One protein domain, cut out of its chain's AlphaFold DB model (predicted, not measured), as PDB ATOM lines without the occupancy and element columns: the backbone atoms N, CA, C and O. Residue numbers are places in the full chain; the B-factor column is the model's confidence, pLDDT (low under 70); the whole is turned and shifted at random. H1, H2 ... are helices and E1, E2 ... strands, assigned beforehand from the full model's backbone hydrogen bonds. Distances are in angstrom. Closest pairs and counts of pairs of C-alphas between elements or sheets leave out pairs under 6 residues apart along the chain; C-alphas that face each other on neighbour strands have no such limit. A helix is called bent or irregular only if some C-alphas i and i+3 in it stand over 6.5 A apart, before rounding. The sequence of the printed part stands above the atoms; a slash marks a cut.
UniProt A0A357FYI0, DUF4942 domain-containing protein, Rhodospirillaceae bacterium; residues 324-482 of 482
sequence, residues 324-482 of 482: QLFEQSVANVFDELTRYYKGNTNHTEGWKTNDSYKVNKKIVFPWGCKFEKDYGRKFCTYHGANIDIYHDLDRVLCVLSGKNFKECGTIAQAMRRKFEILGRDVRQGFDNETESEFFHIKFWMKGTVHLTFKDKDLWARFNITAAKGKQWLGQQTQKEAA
ATOM      1  N   GLN A 324     265.446 249.335 157.605       79.12
ATOM      2  CA  GLN A 324     266.817 248.880 157.389       79.12
ATOM      3  C   GLN A 324     267.838 249.913 157.887       79.12
ATOM      4  O   GLN A 324     268.791 249.552 158.575       79.12
ATOM      5  N   LEU A 325     267.615 251.201 157.597       76.44
ATOM      6  CA  LEU A 325     268.480 252.287 158.070       76.44
ATOM      7  C   LEU A 325     268.504 252.361 159.604       76.44
ATOM      8  O   LEU A 325     269.561 252.553 160.200       76.44
ATOM      9  N   PHE A 326     267.359 252.144 160.257       82.69
ATOM     10  CA  PHE A 326     267.294 252.063 161.714       82.69
ATOM     11  C   PHE A 326     268.086 250.872 162.266       82.69
ATOM     12  O   PHE A 326     268.868 251.033 163.203       82.69
ATOM     13  N   GLU A 327     267.929 249.681 161.683       85.81
ATOM     14  CA  GLU A 327     268.700 248.497 162.075       85.81
ATOM     15  C   GLU A 327     270.213 248.746 161.938       85.81
ATOM     16  O   GLU A 327     270.980 248.418 162.849       85.81
ATOM     17  N   GLN A 328     270.636 249.418 160.863       85.06
ATOM     18  CA  GLN A 328     272.022 249.841 160.655       85.06
ATOM     19  C   GLN A 328     272.495 250.843 161.720       85.06
ATOM     20  O   GLN A 328     273.627 250.749 162.198       85.06
ATOM     21  N   SER A 329     271.633 251.767 162.148       84.31
ATOM     22  CA  SER A 329     271.936 252.691 163.243       84.31
ATOM     23  C   SER A 329     272.164 251.987 164.576       84.31
ATOM     24  O   SER A 329     273.114 252.315 165.291       84.31
ATOM     25  N   VAL A 330     271.358 250.973 164.896       90.06
ATOM     26  CA  VAL A 330     271.585 250.144 166.090       90.06
ATOM     27  C   VAL A 330     272.902 249.368 165.971       90.06
ATOM     28  O   VAL A 330     273.651 249.286 166.945       90.06
ATOM     29  N   ALA A 331     273.228 248.856 164.781       88.31
ATOM     30  CA  ALA A 331     274.496 248.178 164.509       88.31
ATOM     31  C   ALA A 331     275.721 249.098 164.677       88.31
ATOM     32  O   ALA A 331     276.714 248.682 165.273       88.31
ATOM     33  N   ASN A 332     275.644 250.354 164.229       88.88
ATOM     34  CA  ASN A 332     276.718 251.333 164.423       88.88
ATOM     35  C   ASN A 332     276.968 251.580 165.920       88.88
ATOM     36  O   ASN A 332     278.103 251.493 166.380       88.88
ATOM     37  N   VAL A 333     275.909 251.811 166.707       90.38
ATOM     38  CA  VAL A 333     276.028 251.980 168.169       90.38
ATOM     39  C   VAL A 333     276.588 250.713 168.828       90.38
ATOM     40  O   VAL A 333     277.426 250.796 169.722       90.38
ATOM     41  N   PHE A 334     276.160 249.532 168.379       91.75
ATOM     42  CA  PHE A 334     276.679 248.253 168.856       91.75
ATOM     43  C   PHE A 334     278.193 248.118 168.634       91.75
ATOM     44  O   PHE A 334     278.916 247.754 169.562       91.75
ATOM     45  N   ASP A 335     278.690 248.438 167.440       89.62
ATOM     46  CA  ASP A 335     280.121 248.364 167.114       89.62
ATOM     47  C   ASP A 335     280.941 249.315 167.971       89.62
ATOM     48  O   ASP A 335     281.974 248.950 168.543       89.62
ATOM     49  N   GLU A 336     280.420 250.524 168.143       88.62
ATOM     50  CA  GLU A 336     281.037 251.528 168.982       88.62
ATOM     51  C   GLU A 336     281.130 251.050 170.444       88.62
ATOM     52  O   GLU A 336     282.172 251.249 171.065       88.62
ATOM     53  N   LEU A 337     280.102 250.386 170.989       88.31
ATOM     54  CA  LEU A 337     280.080 249.876 172.371       88.31
ATOM     55  C   LEU A 337     280.941 248.622 172.581       88.31
ATOM     56  O   LEU A 337     281.519 248.443 173.657       88.31
ATOM     57  N   THR A 338     281.037 247.754 171.575       87.88
ATOM     58  CA  THR A 338     281.783 246.487 171.658       87.88
ATOM     59  C   THR A 338     283.277 246.654 171.406       87.88
ATOM     60  O   THR A 338     284.054 245.806 171.841       87.88
ATOM     61  N   ARG A 339     283.734 247.760 170.795       86.94
ATOM     62  CA  ARG A 339     285.153 247.935 170.427       86.94
ATOM     63  C   ARG A 339     286.140 247.877 171.598       86.94
ATOM     64  O   ARG A 339     287.299 247.547 171.385       86.94
ATOM     65  N   TYR A 340     285.725 248.165 172.831       85.44
ATOM     66  CA  TYR A 340     286.623 248.184 173.996       85.44
ATOM     67  C   TYR A 340     286.615 246.878 174.811       85.44
ATOM     68  O   TYR A 340     286.656 246.895 176.046       85.44
ATOM     69  N   TYR A 341     286.539 245.731 174.137       86.50
ATOM     70  CA  TYR A 341     286.709 244.422 174.769       86.50
ATOM     71  C   TYR A 341     288.179 244.141 175.105       86.50
ATOM     72  O   TYR A 341     289.112 244.668 174.489       86.50
ATOM     73  N   LYS A 342     288.410 243.288 176.106       82.88
ATOM     74  CA  LYS A 342     289.768 242.888 176.490       82.88
ATOM     75  C   LYS A 342     290.419 242.070 175.367       82.88
ATOM     76  O   LYS A 342     289.997 240.948 175.111       82.88
ATOM     77  N   GLY A 343     291.487 242.597 174.768       78.69
ATOM     78  CA  GLY A 343     292.228 241.934 173.688       78.69
ATOM     79  C   GLY A 343     292.140 242.640 172.333       78.69
ATOM     80  O   GLY A 343     292.843 242.233 171.416       78.69
ATOM     81  N   ASN A 344     291.347 243.712 172.209       83.25
ATOM     82  CA  ASN A 344     291.401 244.566 171.027       83.25
ATOM     83  C   ASN A 344     292.701 245.388 171.011       83.25
ATOM     84  O   ASN A 344     292.913 246.225 171.884       83.25
ATOM     85  N   THR A 345     293.555 245.179 170.009       78.62
ATOM     86  CA  THR A 345     294.836 245.889 169.858       78.62
ATOM     87  C   THR A 345     294.699 247.292 169.268       78.62
ATOM     88  O   THR A 345     295.650 248.064 169.320       78.62
ATOM     89  N   ASN A 346     293.529 247.649 168.726       78.62
ATOM     90  CA  ASN A 346     293.284 248.961 168.114       78.62
ATOM     91  C   ASN A 346     293.021 250.074 169.142       78.62
ATOM     92  O   ASN A 346     292.948 251.248 168.779       78.62
ATOM     93  N   HIS A 347     292.876 249.725 170.421       73.31
ATOM     94  CA  HIS A 347     292.666 250.678 171.502       73.31
ATOM     95  C   HIS A 347     293.639 250.416 172.647       73.31
ATOM     96  O   HIS A 347     293.940 249.278 172.996       73.31
ATOM     97  N   THR A 348     294.109 251.497 173.266       70.00
ATOM     98  CA  THR A 348     294.996 251.445 174.435       70.00
ATOM     99  C   THR A 348     294.299 250.897 175.684       70.00
ATOM    100  O   THR A 348     294.968 250.441 176.610       70.00
ATOM    101  N   GLU A 349     292.964 250.919 175.716       76.94
ATOM    102  CA  GLU A 349     292.143 250.427 176.822       76.94
ATOM    103  C   GLU A 349     291.186 249.319 176.360       76.94
ATOM    104  O   GLU A 349     290.657 249.360 175.250       76.94
ATOM    105  N   GLY A 350     290.924 248.350 177.242       83.81
ATOM    106  CA  GLY A 350     289.940 247.293 177.024       83.81
ATOM    107  C   GLY A 350     289.490 246.662 178.340       83.81
ATOM    108  O   GLY A 350     290.303 246.398 179.233       83.81
ATOM    109  N   TRP A 351     288.189 246.414 178.478       86.75
ATOM    110  CA  TRP A 351     287.583 245.927 179.719       86.75
ATOM    111  C   TRP A 351     287.151 244.470 179.601       86.75
ATOM    112  O   TRP A 351     286.541 244.065 178.617       86.75
ATOM    113  N   LYS A 352     287.428 243.667 180.642       84.94
ATOM    114  CA  LYS A 352     287.071 242.232 180.676       84.94
ATOM    115  C   LYS A 352     285.563 241.974 180.627       84.94
ATOM    116  O   LYS A 352     285.152 240.863 180.343       84.94
ATOM    117  N   THR A 353     284.766 242.970 180.999       83.88
ATOM    118  CA  THR A 353     283.301 242.896 181.047       83.88
ATOM    119  C   THR A 353     282.643 243.210 179.709       83.88
ATOM    120  O   THR A 353     281.431 243.058 179.604       83.88
ATOM    121  N   ASN A 354     283.403 243.672 178.716       89.69
ATOM    122  CA  ASN A 354     282.901 243.951 177.377       89.69
ATOM    123  C   ASN A 354     283.281 242.788 176.455       89.69
ATOM    124  O   ASN A 354     284.428 242.339 176.494       89.69
ATOM    125  N   ASP A 355     282.342 242.353 175.617       86.94
ATOM    126  CA  ASP A 355     282.555 241.322 174.600       86.94
ATOM    127  C   ASP A 355     282.592 241.939 173.197       86.94
ATOM    128  O   ASP A 355     281.988 242.981 172.942       86.94
ATOM    129  N   SER A 356     283.292 241.281 172.273       84.50
ATOM    130  CA  SER A 356     283.408 241.713 170.872       84.50
ATOM    131  C   SER A 356     282.181 241.376 170.019       84.50
ATOM    132  O   SER A 356     281.983 241.963 168.961       84.50
ATOM    133  N   TYR A 357     281.367 240.415 170.461       83.12
ATOM    134  CA  TYR A 357     280.257 239.841 169.694       83.12
ATOM    135  C   TYR A 357     278.887 240.109 170.328       83.12
ATOM    136  O   TYR A 357     277.861 239.694 169.789       83.12
ATOM    137  N   LYS A 358     278.851 240.792 171.479       86.94
ATOM    138  CA  LYS A 358     277.619 241.108 172.201       86.94
ATOM    139  C   LYS A 358     277.795 242.330 173.091       86.94
ATOM    140  O   LYS A 358     278.806 242.485 173.771       86.94
ATOM    141  N   VAL A 359     276.750 243.147 173.172       90.56
ATOM    142  CA  VAL A 359     276.658 244.178 174.199       90.56
ATOM    143  C   VAL A 359     276.129 243.552 175.487       90.56
ATOM    144  O   VAL A 359     274.982 243.101 175.560       90.56
ATOM    145  N   ASN A 360     276.970 243.518 176.519       91.62
ATOM    146  CA  ASN A 360     276.619 242.970 177.828       91.62
ATOM    147  C   ASN A 360     275.651 243.870 178.602       91.62
ATOM    148  O   ASN A 360     275.527 245.060 178.331       91.62
ATOM    149  N   LYS A 361     274.955 243.298 179.596       92.31
ATOM    150  CA  LYS A 361     274.015 244.055 180.449       92.31
ATOM    151  C   LYS A 361     274.682 245.223 181.169       92.31
ATOM    152  O   LYS A 361     274.046 246.244 181.403       92.31
ATOM    153  N   LYS A 362     275.948 245.038 181.538       94.12
ATOM    154  CA  LYS A 362     276.825 246.078 182.054       94.12
ATOM    155  C   LYS A 362     277.922 246.312 181.030       94.12
ATOM    156  O   LYS A 362     278.642 245.376 180.690       94.12
ATOM    157  N   ILE A 363     278.067 247.558 180.608       92.25
ATOM    158  CA  ILE A 363     279.090 247.993 179.662       92.25
ATOM    159  C   ILE A 363     279.979 249.001 180.361       92.25
ATOM    160  O   ILE A 363     279.501 249.845 181.123       92.25
ATOM    161  N   VAL A 364     281.274 248.916 180.091       91.62
ATOM    162  CA  VAL A 364     282.245 249.918 180.510       91.62
ATOM    163  C   VAL A 364     282.678 250.714 179.290       91.62
ATOM    164  O   VAL A 364     283.092 250.126 178.296       91.62
ATOM    165  N   PHE A 365     282.561 252.037 179.353       87.81
ATOM    166  CA  PHE A 365     282.824 252.901 178.209       87.81
ATOM    167  C   PHE A 365     283.645 254.136 178.612       87.81
ATOM    168  O   PHE A 365     283.445 254.668 179.710       87.81
ATOM    169  N   PRO A 366     284.603 254.591 177.784       86.62
ATOM    170  CA  PRO A 366     285.398 255.776 178.083       86.62
ATOM    171  C   PRO A 366     284.638 257.069 177.755       86.62
ATOM    172  O   PRO A 366     283.524 257.053 177.232       86.62
ATOM    173  N   TRP A 367     285.259 258.209 178.060       83.75
ATOM    174  CA  TRP A 367     284.813 259.543 177.632       83.75
ATOM    175  C   TRP A 367     283.413 259.973 178.090       83.75
ATOM    176  O   TRP A 367     282.825 260.874 177.499       83.75
ATOM    177  N   GLY A 368     282.866 259.378 179.150       83.25
ATOM    178  CA  GLY A 368     281.554 259.792 179.656       83.25
ATOM    179  C   GLY A 368     281.614 261.044 180.532       83.25
ATOM    180  O   GLY A 368     280.652 261.807 180.596       83.25
ATOM    181  N   CYS A 369     282.760 261.317 181.163       87.88
ATOM    182  CA  CYS A 369     282.957 262.524 181.968       87.88
ATOM    183  C   CYS A 369     284.424 262.966 182.043       87.88
ATOM    184  O   CYS A 369     285.333 262.143 182.016       87.88
ATOM    185  N   LYS A 370     284.667 264.265 182.202       89.94
ATOM    186  CA  LYS A 370     285.993 264.853 182.423       89.94
ATOM    187  C   LYS A 370     286.128 265.252 183.890       89.94
ATOM    188  O   LYS A 370     285.217 265.865 184.439       89.94
ATOM    189  N   PHE A 371     287.266 264.957 184.513       90.88
ATOM    190  CA  PHE A 371     287.590 265.458 185.851       90.88
ATOM    191  C   PHE A 371     288.681 266.529 185.768       90.88
ATOM    192  O   PHE A 371     289.812 266.241 185.377       90.88
ATOM    193  N   GLU A 372     288.346 267.770 186.119       89.94
ATOM    194  CA  GLU A 372     289.282 268.899 186.101       89.94
ATOM    195  C   GLU A 372     289.974 269.034 187.450       89.94
ATOM    196  O   GLU A 372     289.381 269.518 188.410       89.94
ATOM    197  N   LYS A 373     291.236 268.602 187.524       85.94
ATOM    198  CA  LYS A 373     292.024 268.617 188.764       85.94
ATOM    199  C   LYS A 373     292.528 270.013 189.135       85.94
ATOM    200  O   LYS A 373     292.517 270.345 190.316       85.94
ATOM    201  N   ASP A 374     292.910 270.811 188.140       83.31
ATOM    202  CA  ASP A 374     293.665 272.056 188.351       83.31
ATOM    203  C   ASP A 374     292.769 273.295 188.507       83.31
ATOM    204  O   ASP A 374     293.173 274.292 189.097       83.31
ATOM    205  N   TYR A 375     291.517 273.219 188.047       76.31
ATOM    206  CA  TYR A 375     290.560 274.326 188.082       76.31
ATOM    207  C   TYR A 375     289.284 273.930 188.839       76.31
ATOM    208  O   TYR A 375     288.244 273.618 188.258       76.31
ATOM    209  N   GLY A 376     289.366 273.949 190.172       79.75
ATOM    210  CA  GLY A 376     288.214 273.766 191.067       79.75
ATOM    211  C   GLY A 376     287.795 272.318 191.337       79.75
ATOM    212  O   GLY A 376     286.728 272.121 191.918       79.75
ATOM    213  N   ARG A 377     288.605 271.320 190.936       90.38
ATOM    214  CA  ARG A 377     288.443 269.895 191.298       90.38
ATOM    215  C   ARG A 377     287.011 269.385 191.114       90.38
ATOM    216  O   ARG A 377     286.365 268.961 192.068       90.38
ATOM    217  N   LYS A 378     286.505 269.445 189.888       92.38
ATOM    218  CA  LYS A 378     285.093 269.175 189.573       92.38
ATOM    219  C   LYS A 378     284.931 268.219 188.398       92.38
ATOM    220  O   LYS A 378     285.847 268.038 187.592       92.38
ATOM    221  N   PHE A 379     283.742 267.636 188.293       92.06
ATOM    222  CA  PHE A 379     283.330 266.892 187.109       92.06
ATOM    223  C   PHE A 379     282.690 267.816 186.075       92.06
ATOM    224  O   PHE A 379     281.926 268.718 186.407       92.06
ATOM    225  N   CYS A 380     282.990 267.547 184.812       87.88
ATOM    226  CA  CYS A 380     282.438 268.226 183.653       87.88
ATOM    227  C   CYS A 380     281.992 267.175 182.633       87.88
ATOM    228  O   CYS A 380     282.584 266.100 182.514       87.88
ATOM    229  N   THR A 381     280.964 267.482 181.854       81.94
ATOM    230  CA  THR A 381     280.604 266.683 180.678       81.94
ATOM    231  C   THR A 381     281.537 267.004 179.511       81.94
ATOM    232  O   THR A 381     281.969 268.146 179.368       81.94
ATOM    233  N   TYR A 382     281.836 266.016 178.667       79.62
ATOM    234  CA  TYR A 382     282.519 266.282 177.400       79.62
ATOM    235  C   TYR A 382     281.585 267.007 176.420       79.62
ATOM    236  O   TYR A 382     280.364 266.862 176.487       79.62
ATOM    237  N   HIS A 383     282.177 267.767 175.500       69.50
ATOM    238  CA  HIS A 383     281.493 268.383 174.365       69.50
ATOM    239  C   HIS A 383     282.002 267.767 173.052       69.50
ATOM    240  O   HIS A 383     283.128 267.269 172.997       69.50
ATOM    241  N   GLY A 384     281.185 267.817 171.997       68.25
ATOM    242  CA  GLY A 384     281.547 267.313 170.667       68.25
ATOM    243  C   GLY A 384     281.523 265.784 170.551       68.25
ATOM    244  O   GLY A 384     280.807 265.111 171.286       68.25
ATOM    245  N   ALA A 385     282.336 265.228 169.648       65.25
ATOM    246  CA  ALA A 385     282.258 263.824 169.212       65.25
ATOM    247  C   ALA A 385     282.277 262.773 170.342       65.25
ATOM    248  O   ALA A 385     281.703 261.698 170.197       65.25
ATOM    249  N   ASN A 386     282.893 263.084 171.486       69.38
ATOM    250  CA  ASN A 386     282.996 262.173 172.627       69.38
ATOM    251  C   ASN A 386     281.652 261.895 173.328       69.38
ATOM    252  O   ASN A 386     281.499 260.829 173.920       69.38
ATOM    253  N   ILE A 387     280.685 262.825 173.279       78.44
ATOM    254  CA  ILE A 387     279.352 262.630 173.880       78.44
ATOM    255  C   ILE A 387     278.317 262.110 172.867       78.44
ATOM    256  O   ILE A 387     277.302 261.545 173.274       78.44
ATOM    257  N   ASP A 388     278.585 262.246 171.562       82.62
ATOM    258  CA  ASP A 388     277.660 261.879 170.478       82.62
ATOM    259  C   ASP A 388     277.191 260.421 170.590       82.62
ATOM    260  O   ASP A 388     276.000 260.147 170.469       82.62
ATOM    261  N   ILE A 389     278.093 259.495 170.932       87.06
ATOM    262  CA  ILE A 389     277.761 258.073 171.102       87.06
ATOM    263  C   ILE A 389     276.765 257.808 172.240       87.06
ATOM    264  O   ILE A 389     275.899 256.946 172.115       87.06
ATOM    265  N   TYR A 390     276.834 258.567 173.338       89.75
ATOM    266  CA  TYR A 390     275.872 258.442 174.437       89.75
ATOM    267  C   TYR A 390     274.488 258.953 174.017       89.75
ATOM    268  O   TYR A 390     273.476 258.345 174.360       89.75
ATOM    269  N   HIS A 391     274.439 260.030 173.228       88.31
ATOM    270  CA  HIS A 391     273.191 260.538 172.658       88.31
ATOM    271  C   HIS A 391     272.594 259.597 171.609       88.31
ATOM    272  O   HIS A 391     271.377 259.408 171.590       88.31
ATOM    273  N   ASP A 392     273.426 259.002 170.755       89.12
ATOM    274  CA  ASP A 392     272.985 258.024 169.765       89.12
ATOM    275  C   ASP A 392     272.463 256.752 170.452       89.12
ATOM    276  O   ASP A 392     271.408 256.252 170.057       89.12
ATOM    277  N   LEU A 393     273.101 256.303 171.543       92.31
ATOM    278  CA  LEU A 393     272.613 255.204 172.384       92.31
ATOM    279  C   LEU A 393     271.242 255.505 173.014       92.31
ATOM    280  O   LEU A 393     270.327 254.691 172.894       92.31
ATOM    281  N   ASP A 394     271.063 256.669 173.647       92.31
ATOM    282  CA  ASP A 394     269.761 257.059 174.207       92.31
ATOM    283  C   ASP A 394     268.677 257.144 173.116       92.31
ATOM    284  O   ASP A 394     267.532 256.740 173.335       92.31
ATOM    285  N   ARG A 395     269.027 257.625 171.914       89.44
ATOM    286  CA  ARG A 395     268.089 257.763 170.792       89.44
ATOM    287  C   ARG A 395     267.606 256.415 170.272       89.44
ATOM    288  O   ARG A 395     266.396 256.219 170.162       89.44
ATOM    289  N   VAL A 396     268.514 255.482 169.982       91.00
ATOM    290  CA  VAL A 396     268.111 254.161 169.473       91.00
ATOM    291  C   VAL A 396     267.273 253.396 170.500       91.00
ATOM    292  O   VAL A 396     266.317 252.718 170.127       91.00
ATOM    293  N   LEU A 397     267.554 253.559 171.797       93.06
ATOM    294  CA  LEU A 397     266.760 252.948 172.867       93.06
ATOM    295  C   LEU A 397     265.381 253.594 173.032       93.06
ATOM    296  O   LEU A 397     264.412 252.875 173.279       93.06
ATOM    297  N   CYS A 398     265.254 254.910 172.837       89.56
ATOM    298  CA  CYS A 398     263.949 255.576 172.767       89.56
ATOM    299  C   CYS A 398     263.088 254.985 171.650       89.56
ATOM    300  O   CYS A 398     261.947 254.605 171.899       89.56
ATOM    301  N   VAL A 399     263.655 254.813 170.454       85.75
ATOM    302  CA  VAL A 399     262.938 254.210 169.322       85.75
ATOM    303  C   VAL A 399     262.539 252.761 169.622       85.75
ATOM    304  O   VAL A 399     261.374 252.408 169.461       85.75
ATOM    305  N   LEU A 400     263.460 251.932 170.129       87.88
ATOM    306  CA  LEU A 400     263.174 250.528 170.473       87.88
ATOM    307  C   LEU A 400     262.120 250.369 171.579       87.88
ATOM    308  O   LEU A 400     261.410 249.362 171.614       87.88
ATOM    309  N   SER A 401     262.041 251.330 172.499       89.12
ATOM    310  CA  SER A 401     261.076 251.331 173.604       89.12
ATOM    311  C   SER A 401     259.773 252.068 173.285       89.12
ATOM    312  O   SER A 401     258.852 252.011 174.096       89.12
ATOM    313  N   GLY A 402     259.676 252.735 172.129       83.81
ATOM    314  CA  GLY A 402     258.527 253.566 171.757       83.81
ATOM    315  C   GLY A 402     258.409 254.872 172.556       83.81
ATOM    316  O   GLY A 402     257.342 255.477 172.575       83.81
ATOM    317  N   LYS A 403     259.477 255.306 173.236       85.31
ATOM    318  CA  LYS A 403     259.502 256.534 174.047       85.31
ATOM    319  C   LYS A 403     259.936 257.744 173.221       85.31
ATOM    320  O   LYS A 403     260.766 257.645 172.318       85.31
ATOM    321  N   ASN A 404     259.411 258.920 173.559       80.06
ATOM    322  CA  ASN A 404     259.796 260.171 172.912       80.06
ATOM    323  C   ASN A 404     261.161 260.655 173.428       80.06
ATOM    324  O   ASN A 404     261.307 260.991 174.600       80.06
ATOM    325  N   PHE A 405     262.149 260.775 172.537       81.62
ATOM    326  CA  PHE A 405     263.494 261.237 172.901       81.62
ATOM    327  C   PHE A 405     263.516 262.632 173.554       81.62
ATOM    328  O   PHE A 405     264.364 262.885 174.403       81.62
ATOM    329  N   LYS A 406     262.584 263.535 173.205       80.19
ATOM    330  CA  LYS A 406     262.518 264.889 173.799       80.19
ATOM    331  C   LYS A 406     262.178 264.859 175.297       80.19
ATOM    332  O   LYS A 406     262.557 265.772 176.021       80.19
ATOM    333  N   GLU A 407     261.492 263.813 175.740       84.69
ATOM    334  CA  GLU A 407     261.070 263.606 177.131       84.69
ATOM    335  C   GLU A 407     261.990 262.619 177.868       84.69
ATOM    336  O   GLU A 407     261.851 262.410 179.071       84.69
ATOM    337  N   CYS A 408     262.953 262.016 177.164       87.69
ATOM    338  CA  CYS A 408     263.858 261.026 177.724       87.69
ATOM    339  C   CYS A 408     264.872 261.675 178.670       87.69
ATOM    340  O   CYS A 408     265.633 262.560 178.273       87.69
ATOM    341  N   GLY A 409     264.965 261.165 179.900       91.12
ATOM    342  CA  GLY A 409     266.058 261.492 180.810       91.12
ATOM    343  C   GLY A 409     267.369 260.871 180.330       91.12
ATOM    344  O   GLY A 409     267.697 259.757 180.723       91.12
ATOM    345  N   THR A 410     268.115 261.574 179.479       93.25
ATOM    346  CA  THR A 410     269.351 261.069 178.842       93.25
ATOM    347  C   THR A 410     270.496 260.831 179.835       93.25
ATOM    348  O   THR A 410     270.556 261.447 180.905       93.25
ATOM    349  N   ILE A 411     271.467 259.992 179.456       93.81
ATOM    350  CA  ILE A 411     272.708 259.744 180.214       93.81
ATOM    351  C   ILE A 411     273.435 261.070 180.477       93.81
ATOM    352  O   ILE A 411     273.841 261.353 181.604       93.81
ATOM    353  N   ALA A 412     273.548 261.926 179.456       90.88
ATOM    354  CA  ALA A 412     274.218 263.220 179.573       90.88
ATOM    355  C   ALA A 412     273.514 264.162 180.569       90.88
ATOM    356  O   ALA A 412     274.184 264.812 181.373       90.88
ATOM    357  N   GLN A 413     272.175 264.221 180.561       91.88
ATOM    358  CA  GLN A 413     271.407 265.018 181.529       91.88
ATOM    359  C   GLN A 413     271.512 264.457 182.953       91.88
ATOM    360  O   GLN A 413     271.608 265.230 183.905       91.88
ATOM    361  N   ALA A 414     271.497 263.131 183.122       94.50
ATOM    362  CA  ALA A 414     271.692 262.490 184.421       94.50
ATOM    363  C   ALA A 414     273.070 262.825 185.011       94.50
ATOM    364  O   ALA A 414     273.162 263.321 186.135       94.50
ATOM    365  N   MET A 415     274.131 262.659 184.216       93.44
ATOM    366  CA  MET A 415     275.498 262.986 184.625       93.44
ATOM    367  C   MET A 415     275.672 264.477 184.924       93.44
ATOM    368  O   MET A 415     276.221 264.819 185.966       93.44
ATOM    369  N   ARG A 416     275.157 265.374 184.070       92.56
ATOM    370  CA  ARG A 416     275.249 266.828 184.292       92.56
ATOM    371  C   ARG A 416     274.615 267.245 185.617       92.56
ATOM    372  O   ARG A 416     275.282 267.892 186.417       92.56
ATOM    373  N   ARG A 417     273.378 266.803 185.880       93.81
ATOM    374  CA  ARG A 417     272.685 267.065 187.155       93.81
ATOM    375  C   ARG A 417     273.493 266.546 188.342       93.81
ATOM    376  O   ARG A 417     273.634 267.234 189.346       93.81
ATOM    377  N   LYS A 418     274.070 265.346 188.225       95.56
ATOM    378  CA  LYS A 418     274.912 264.782 189.285       95.56
ATOM    379  C   LYS A 418     276.179 265.604 189.525       95.56
ATOM    380  O   LYS A 418     276.563 265.797 190.673       95.56
ATOM    381  N   PHE A 419     276.819 266.105 188.472       94.38
ATOM    382  CA  PHE A 419     278.021 266.931 188.594       94.38
ATOM    383  C   PHE A 419     277.722 268.293 189.223       94.38
ATOM    384  O   PHE A 419     278.516 268.768 190.027       94.38
ATOM    385  N   GLU A 420     276.564 268.883 188.920       93.62
ATOM    386  CA  GLU A 420     276.086 270.105 189.578       93.62
ATOM    387  C   GLU A 420     275.875 269.891 191.082       93.62
ATOM    388  O   GLU A 420     276.330 270.710 191.876       93.62
ATOM    389  N   ILE A 421     275.279 268.758 191.480       94.06
ATOM    390  CA  ILE A 421     275.111 268.379 192.895       94.06
ATOM    391  C   ILE A 421     276.467 268.185 193.590       94.06
ATOM    392  O   ILE A 421     276.639 268.604 194.731       94.06
ATOM    393  N   LEU A 422     277.433 267.549 192.917       94.25
ATOM    394  CA  LEU A 422     278.776 267.329 193.467       94.25
ATOM    395  C   LEU A 422     279.585 268.626 193.612       94.25
ATOM    396  O   LEU A 422     280.447 268.706 194.483       94.25
ATOM    397  N   GLY A 423     279.325 269.627 192.770       92.50
ATOM    398  CA  GLY A 423     279.953 270.939 192.860       92.50
ATOM    399  C   GLY A 423     281.474 270.925 192.644       92.50
ATOM    400  O   GLY A 423     282.004 270.235 191.768       92.50
ATOM    401  N   ARG A 424     282.178 271.767 193.410       92.25
ATOM    402  CA  ARG A 424     283.642 271.934 193.371       92.25
ATOM    403  C   ARG A 424     284.317 271.201 194.532       92.25
ATOM    404  O   ARG A 424     283.661 270.798 195.485       92.25
ATOM    405  N   ASP A 425     285.637 271.055 194.446       91.25
ATOM    406  CA  ASP A 425     286.476 270.442 195.486       91.25
ATOM    407  C   ASP A 425     286.174 268.968 195.776       91.25
ATOM    408  O   ASP A 425     286.386 268.462 196.879       91.25
ATOM    409  N   VAL A 426     285.780 268.230 194.737       91.56
ATOM    410  CA  VAL A 426     285.484 266.801 194.816       91.56
ATOM    411  C   VAL A 426     286.750 266.003 195.175       91.56
ATOM    412  O   VAL A 426     287.830 266.126 194.568       91.56
ATOM    413  N   ARG A 427     286.626 265.154 196.201       88.62
ATOM    414  CA  ARG A 427     287.688 264.281 196.729       88.62
ATOM    415  C   ARG A 427     287.313 262.812 196.574       88.62
ATOM    416  O   ARG A 427     286.173 262.475 196.280       88.62
ATOM    417  N   GLN A 428     288.300 261.933 196.724       85.12
ATOM    418  CA  GLN A 428     288.084 260.488 196.679       85.12
ATOM    419  C   GLN A 428     287.064 260.064 197.752       85.12
ATOM    420  O   GLN A 428     287.073 260.614 198.848       85.12
ATOM    421  N   GLY A 429     286.182 259.118 197.415       87.94
ATOM    422  CA  GLY A 429     285.019 258.761 198.244       87.94
ATOM    423  C   GLY A 429     283.729 259.517 197.890       87.94
ATOM    424  O   GLY A 429     282.748 259.402 198.614       87.94
ATOM    425  N   PHE A 430     283.725 260.284 196.795       92.12
ATOM    426  CA  PHE A 430     282.529 260.952 196.277       92.12
ATOM    427  C   PHE A 430     281.452 259.960 195.821       92.12
ATOM    428  O   PHE A 430     281.757 258.857 195.361       92.12
ATOM    429  N   ASP A 431     280.197 260.398 195.893       94.69
ATOM    430  CA  ASP A 431     279.062 259.662 195.350       94.69
ATOM    431  C   ASP A 431     279.098 259.704 193.817       94.69
ATOM    432  O   ASP A 431     278.888 260.744 193.182       94.69
ATOM    433  N   ASN A 432     279.399 258.549 193.233       95.62
ATOM    434  CA  ASN A 432     279.629 258.389 191.811       95.62
ATOM    435  C   ASN A 432     278.484 257.682 191.080       95.62
ATOM    436  O   ASN A 432     278.699 257.168 189.979       95.62
ATOM    437  N   GLU A 433     277.291 257.648 191.679       97.12
ATOM    438  CA  GLU A 433     276.126 256.945 191.145       97.12
ATOM    439  C   GLU A 433     275.027 257.920 190.694       97.12
ATOM    440  O   GLU A 433     274.741 258.943 191.327       97.12
ATOM    441  N   THR A 434     274.408 257.621 189.555       97.12
ATOM    442  CA  THR A 434     273.231 258.329 189.038       97.12
ATOM    443  C   THR A 434     272.448 257.420 188.097       97.12
ATOM    444  O   THR A 434     272.859 256.294 187.818       97.12
ATOM    445  N   GLU A 435     271.312 257.886 187.592       97.38
ATOM    446  CA  GLU A 435     270.454 257.096 186.722       97.38
ATOM    447  C   GLU A 435     269.869 257.931 185.586       97.38
ATOM    448  O   GLU A 435     269.460 259.077 185.781       97.38
ATOM    449  N   SER A 436     269.806 257.322 184.405       96.31
ATOM    450  CA  SER A 436     269.054 257.821 183.256       96.31
ATOM    451  C   SER A 436     267.769 257.011 183.069       96.31
ATOM    452  O   SER A 436     267.449 256.126 183.870       96.31
ATOM    453  N   GLU A 437     267.041 257.297 181.994       96.31
ATOM    454  CA  GLU A 437     265.851 256.553 181.586       96.31
ATOM    455  C   GLU A 437     266.129 255.046 181.461       96.31
ATOM    456  O   GLU A 437     265.372 254.219 181.965       96.31
ATOM    457  N   PHE A 438     267.253 254.685 180.832       96.69
ATOM    458  CA  PHE A 438     267.556 253.299 180.466       96.69
ATOM    459  C   PHE A 438     268.655 252.646 181.311       96.69
ATOM    460  O   PHE A 438     268.787 251.419 181.281       96.69
ATOM    461  N   PHE A 439     269.436 253.426 182.071       97.69
ATOM    462  CA  PHE A 439     270.650 252.930 182.726       97.69
ATOM    463  C   PHE A 439     270.784 253.333 184.194       97.69
ATOM    464  O   PHE A 439     270.527 254.478 184.567       97.69
ATOM    465  N   HIS A 440     271.295 252.408 185.007       98.12
ATOM    466  CA  HIS A 440     272.051 252.757 186.211       98.12
ATOM    467  C   HIS A 440     273.485 253.105 185.800       98.12
ATOM    468  O   HIS A 440     274.127 252.352 185.056       98.12
ATOM    469  N   ILE A 441     273.979 254.246 186.273       97.38
ATOM    470  CA  ILE A 441     275.224 254.863 185.819       97.38
ATOM    471  C   ILE A 441     276.183 254.975 186.999       97.38
ATOM    472  O   ILE A 441     275.845 255.546 188.035       97.38
ATOM    473  N   LYS A 442     277.411 254.491 186.812       96.81
ATOM    474  CA  LYS A 442     278.540 254.823 187.692       96.81
ATOM    475  C   LYS A 442     279.642 255.501 186.895       96.81
ATOM    476  O   LYS A 442     279.896 255.088 185.768       96.81
ATOM    477  N   PHE A 443     280.316 256.496 187.458       95.00
ATOM    478  CA  PHE A 443     281.392 257.224 186.770       95.00
ATOM    479  C   PHE A 443     282.662 257.341 187.619       95.00
ATOM    480  O   PHE A 443     282.637 257.182 188.837       95.00
ATOM    481  N   TRP A 444     283.808 257.584 186.984       93.56
ATOM    482  CA  TRP A 444     285.105 257.665 187.665       93.56
ATOM    483  C   TRP A 444     285.896 258.899 187.247       93.56
ATOM    484  O   TRP A 444     285.767 259.391 186.132       93.56
ATOM    485  N   MET A 445     286.814 259.347 188.112       90.38
ATOM    486  CA  MET A 445     287.714 260.481 187.829       90.38
ATOM    487  C   MET A 445     288.601 260.275 186.589       90.38
ATOM    488  O   MET A 445     289.095 261.246 186.028       90.38
ATOM    489  N   LYS A 446     288.810 259.026 186.153       88.38
ATOM    490  CA  LYS A 446     289.532 258.698 184.912       88.38
ATOM    491  C   LYS A 446     288.689 258.948 183.644       88.38
ATOM    492  O   LYS A 446     289.218 258.913 182.543       88.38
ATOM    493  N   GLY A 447     287.391 259.201 183.797       88.00
ATOM    494  CA  GLY A 447     286.452 259.482 182.709       88.00
ATOM    495  C   GLY A 447     285.697 258.274 182.161       88.00
ATOM    496  O   GLY A 447     284.881 258.412 181.251       88.00
ATOM    497  N   THR A 448     285.937 257.098 182.739       90.88
ATOM    498  CA  THR A 448     285.182 255.874 182.468       90.88
ATOM    499  C   THR A 448     283.785 255.952 183.078       90.88
ATOM    500  O   THR A 448     283.617 256.455 184.192       90.88
ATOM    501  N   VAL A 449     282.803 255.394 182.374       93.00
ATOM    502  CA  VAL A 449     281.422 255.241 182.825       93.00
ATOM    503  C   VAL A 449     280.997 253.783 182.697       93.00
ATOM    504  O   VAL A 449     281.326 253.099 181.729       93.00
ATOM    505  N   HIS A 450     280.291 253.283 183.706       95.25
ATOM    506  CA  HIS A 450     279.627 251.988 183.676       95.25
ATOM    507  C   HIS A 450     278.141 252.226 183.459       95.25
ATOM    508  O   HIS A 450     277.500 252.883 184.279       95.25
ATOM    509  N   LEU A 451     277.606 251.650 182.391       96.00
ATOM    510  CA  LEU A 451     276.189 251.680 182.063       96.00
ATOM    511  C   LEU A 451     275.613 250.289 182.302       96.00
ATOM    512  O   LEU A 451     276.087 249.319 181.713       96.00
ATOM    513  N   THR A 452     274.618 250.180 183.180       97.06
ATOM    514  CA  THR A 452     273.897 248.920 183.424       97.06
ATOM    515  C   THR A 452     272.445 249.083 183.009       97.06
ATOM    516  O   THR A 452     271.758 249.938 183.563       97.06
ATOM    517  N   PHE A 453     271.988 248.295 182.032       96.75
ATOM    518  CA  PHE A 453     270.604 248.346 181.552       96.75
ATOM    519  C   PHE A 453     269.619 248.046 182.686       96.75
ATOM    520  O   PHE A 453     269.790 247.064 183.410       96.75
ATOM    521  N   LYS A 454     268.570 248.866 182.795       96.94
ATOM    522  CA  LYS A 454     267.464 248.653 183.742       96.94
ATOM    523  C   LYS A 454     266.511 247.545 183.283       96.94
ATOM    524  O   LYS A 454     266.046 246.749 184.091       96.94
ATOM    525  N   ASP A 455     266.249 247.485 181.979       95.94
ATOM    526  CA  ASP A 455     265.277 246.583 181.355       95.94
ATOM    527  C   ASP A 455     265.991 245.465 180.562       95.94
ATOM    528  O   ASP A 455     266.726 245.730 179.602       95.94
ATOM    529  N   LYS A 456     265.773 244.201 180.968       92.88
ATOM    530  CA  LYS A 456     266.350 243.005 180.316       92.88
ATOM    531  C   LYS A 456     265.799 242.821 178.896       92.88
ATOM    532  O   LYS A 456     266.554 242.409 178.016       92.88
ATOM    533  N   ASP A 457     264.537 243.141 178.649       92.94
ATOM    534  CA  ASP A 457     263.887 242.914 177.358       92.94
ATOM    535  C   ASP A 457     264.286 243.985 176.344       92.94
ATOM    536  O   ASP A 457     264.523 243.685 175.173       92.94
ATOM    537  N   LEU A 458     264.424 245.241 176.779       93.00
ATOM    538  CA  LEU A 458     264.979 246.302 175.934       93.00
ATOM    539  C   LEU A 458     266.439 246.014 175.546       93.00
ATOM    540  O   LEU A 458     266.811 246.172 174.382       93.00
ATOM    541  N   TRP A 459     267.249 245.517 176.485       95.50
ATOM    542  CA  TRP A 459     268.622 245.071 176.216       95.50
ATOM    543  C   TRP A 459     268.694 243.924 175.195       95.50
ATOM    544  O   TRP A 459     269.540 243.936 174.293       95.50
ATOM    545  N   ALA A 460     267.811 242.926 175.314       91.94
ATOM    546  CA  ALA A 460     267.744 241.820 174.363       91.94
ATOM    547  C   ALA A 460     267.329 242.314 172.968       91.94
ATOM    548  O   ALA A 460     267.987 241.992 171.977       91.94
ATOM    549  N   ARG A 461     266.303 243.174 172.894       91.75
ATOM    550  CA  ARG A 461     265.858 243.811 171.643       91.75
ATOM    551  C   ARG A 461     266.962 244.623 170.974       91.75
ATOM    552  O   ARG A 461     267.098 244.535 169.756       91.75
ATOM    553  N   PHE A 462     267.769 245.358 171.740       93.69
ATOM    554  CA  PHE A 462     268.923 246.087 171.212       93.69
ATOM    555  C   PHE A 462     269.907 245.147 170.502       93.69
ATOM    556  O   PHE A 462     270.227 245.367 169.338       93.69
ATOM    557  N   ASN A 463     270.325 244.057 171.157       91.62
ATOM    558  CA  ASN A 463     271.266 243.097 170.564       91.62
ATOM    559  C   ASN A 463     270.685 242.383 169.328       91.62
ATOM    560  O   ASN A 463     271.392 242.210 168.338       91.62
ATOM    561  N   ILE A 464     269.399 242.009 169.352       90.94
ATOM    562  CA  ILE A 464     268.723 241.386 168.200       90.94
ATOM    563  C   ILE A 464     268.663 242.358 167.017       90.94
ATOM    564  O   ILE A 464     268.943 241.976 165.883       90.94
ATOM    565  N   THR A 465     268.314 243.620 167.273       87.88
ATOM    566  CA  THR A 465     268.200 244.645 166.225       87.88
ATOM    567  C   THR A 465     269.571 244.995 165.645       87.88
ATOM    568  O   THR A 465     269.707 245.090 164.428       87.88
ATOM    569  N   ALA A 466     270.611 245.075 166.483       90.25
ATOM    570  CA  ALA A 466     271.993 245.222 166.029       90.25
ATOM    571  C   ALA A 466     272.417 244.067 165.107       90.25
ATOM    572  O   ALA A 466     272.998 244.303 164.052       90.25
ATOM    573  N   ALA A 467     272.089 242.820 165.466       87.88
ATOM    574  CA  ALA A 467     272.423 241.650 164.654       87.88
ATOM    575  C   ALA A 467     271.752 241.675 163.270       87.88
ATOM    576  O   ALA A 467     272.374 241.263 162.288       87.88
ATOM    577  N   LYS A 468     270.515 242.192 163.175       85.69
ATOM    578  CA  LYS A 468     269.834 242.411 161.888       85.69
ATOM    579  C   LYS A 468     270.555 243.448 161.032       85.69
ATOM    580  O   LYS A 468     270.877 243.149 159.887       85.69
ATOM    581  N   GLY A 469     270.899 244.603 161.609       84.12
ATOM    582  CA  GLY A 469     271.653 245.647 160.907       84.12
ATOM    583  C   GLY A 469     273.037 245.185 160.451       84.12
ATOM    584  O   GLY A 469     273.503 245.562 159.385       84.12
ATOM    585  N   LYS A 470     273.680 244.295 161.214       83.25
ATOM    586  CA  LYS A 470     274.959 243.673 160.838       83.25
ATOM    587  C   LYS A 470     274.837 242.497 159.862       83.25
ATOM    588  O   LYS A 470     275.864 241.928 159.498       83.25
ATOM    589  N   GLN A 471     273.619 242.107 159.474       81.19
ATOM    590  CA  GLN A 471     273.341 240.956 158.607       81.19
ATOM    591  C   GLN A 471     273.999 239.644 159.083       81.19
ATOM    592  O   GLN A 471     274.451 238.826 158.282       81.19
ATOM    593  N   TRP A 472     274.080 239.418 160.398       78.56
ATOM    594  CA  TRP A 472     274.692 238.201 160.939       78.56
ATOM    595  C   TRP A 472     273.859 236.947 160.620       78.56
ATOM    596  O   TRP A 472     272.646 236.911 160.843       78.56
ATOM    597  N   LEU A 473     274.516 235.891 160.124       43.41
ATOM    598  CA  LEU A 473     273.897 234.579 159.895       43.41
ATOM    599  C   LEU A 473     273.536 233.923 161.241       43.41
ATOM    600  O   LEU A 473     274.388 233.802 162.117       43.41
ATOM    601  N   GLY A 474     272.282 233.468 161.390       51.62
ATOM    602  CA  GLY A 474     271.819 232.724 162.575       51.62
ATOM    603  C   GLY A 474     270.800 233.441 163.470       51.62
ATOM    604  O   GLY A 474     270.850 233.300 164.687       51.62
ATOM    605  N   GLN A 475     269.827 234.162 162.899       44.28
ATOM    606  CA  GLN A 475     268.756 234.877 163.629       44.28
ATOM    607  C   GLN A 475     267.922 234.017 164.614       44.28
ATOM    608  O   GLN A 475     267.114 234.559 165.366       44.28
ATOM    609  N   GLN A 476     268.102 232.693 164.638       42.62
ATOM    610  CA  GLN A 476     267.360 231.767 165.500       42.62
ATOM    611  C   GLN A 476     268.135 231.245 166.724       42.62
ATOM    612  O   GLN A 476     267.496 230.740 167.641       42.62
ATOM    613  N   THR A 477     269.460 231.397 166.825       39.34
ATOM    614  CA  THR A 477     270.233 230.731 167.899       39.34
ATOM    615  C   THR A 477     270.276 231.479 169.236       39.34
ATOM    616  O   THR A 477     270.699 230.910 170.236       39.34
ATOM    617  N   GLN A 478     269.781 232.721 169.328       42.78
ATOM    618  CA  GLN A 478     269.710 233.438 170.616       42.78
ATOM    619  C   GLN A 478     268.453 233.128 171.449       42.78
ATOM    620  O   GLN A 478     268.352 233.602 172.581       42.78
ATOM    621  N   LYS A 479     267.512 232.314 170.944       38.94
ATOM    622  CA  LYS A 479     266.359 231.850 171.738       38.94
ATOM    623  C   LYS A 479     266.733 230.845 172.836       38.94
ATOM    624  O   LYS A 479     265.946 230.669 173.756       38.94
ATOM    625  N   GLU A 480     267.916 230.233 172.783       35.75
ATOM    626  CA  GLU A 480     268.306 229.152 173.704       35.75
ATOM    627  C   GLU A 480     269.235 229.592 174.852       35.75
ATOM    628  O   GLU A 480     269.659 228.765 175.650       35.75
ATOM    629  N   ALA A 481     269.522 230.893 174.995       37.47
ATOM    630  CA  ALA A 481     270.387 231.419 176.063       37.47
ATOM    631  C   ALA A 481     269.703 232.481 176.957       37.47
ATOM    632  O   ALA A 481     270.366 233.415 177.424       37.47
ATOM    633  N   ALA A 482     268.379 232.381 177.144       34.97
ATOM    634  CA  ALA A 482     267.556 233.327 177.916       34.97
ATOM    635  C   ALA A 482     267.420 232.980 179.404       34.97
ATOM    636  O   ALA A 482     267.234 231.781 179.702       34.97
TER     637      ALA A 482
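What this domain is: This is residues 324 to 482 of the 482 residues of the protein "DUF4942 domain-containing protein" of Rhodospirillaceae bacterium (UniProt A0A357FYI0). A twisted sheet of four short strands, E1, E6, E5 and E4, has helix H3 over one face; toward one end of the domain H1, H2 and H4 pack together at large angles, and toward the other end the small hairpin E2 and E3 sits beside H3. A long link, residues 339 to 361, joins H1 to E1, and the tail with H5 lies far from the sheet. The printed part has 159 residues, with five named helices and six named strands in the order H1 E1 E2 E3 H2 H3 E4 E5 E6 H4 H5. Both sheets are antiparallel and the class is mixed, helices and strands. The whole is compact, with a radius of gyration of the C-alphas of 16.4 A and spans of 53 by 38 by 28 A.

Where its parts are: The sheet holds E1, residues 362 to 365, E6, residues 449 to 453 and 12.9 A long, E5, residues 439 to 443 and 12.3 A, and E4, residues 433 to 435. E2 is residues 370 to 372 and E3 residues 378 to 380. H3, residues 411 to 422, is 16.4 A long. H2, residues 385 to 401, is 25.0 A long and only just irregular: C-alphas 386 and 389 are 6.8 A apart. H1, residues 324 to 338, spans 20.8 A from C-alpha 324 at (266.817, 248.880, 157.389). H4, residues 456 to 469, spans 20.3 A. H5, residues 477 to 480, ends with C-alpha 480 at (268.306, 229.152, 173.704).

How they stand to each other: E4, E5 and E6 form a meander, each strand the antiparallel neighbour of the one before; N 441 and O 434 are 2.8 A apart, N 450 and O 442 2.8 A. Edge strand E1 is antiparallel to E6, with N 363 and O 451 at 2.9 A. H3 makes two layers with this sheet, at a height of 8.4 A over it. In the hairpin E2 and E3, N 370 and O 380 are 2.8 A apart. The closest C-alphas of E3 and H3, Phe 379 and Phe 419, are 5.5 A apart. H2 is the hub: it touches H3 (Tyr 390 and Ile 411, closest C-alphas, 6.7 A), H1 (Val 330 and Val 396, 6.3 A) and H4 (Ser 401 and Leu 458, 6.8 A). H1 touches H4 at Ala 331 and Ala 466, closest C-alphas, 4.2 A, at a steep tilt of 69 degrees, only just short of about perpendicular. Every O i to N i+4 pair is within hydrogen-bond range in H1, H3 and H4, and 11 of 13 in H2; H5 is too short for such a pair.

The domain as a whole: The C-alphas farthest apart, Tyr 375 and Gln 476, are 53.5 A apart. The printed part has no cut and ends at the chain's last residue, 482. The link from H1 to E1 is long. Mean pLDDT of the printed part is 85.3, with residues 383 to 386 and 473 to 482 under 70.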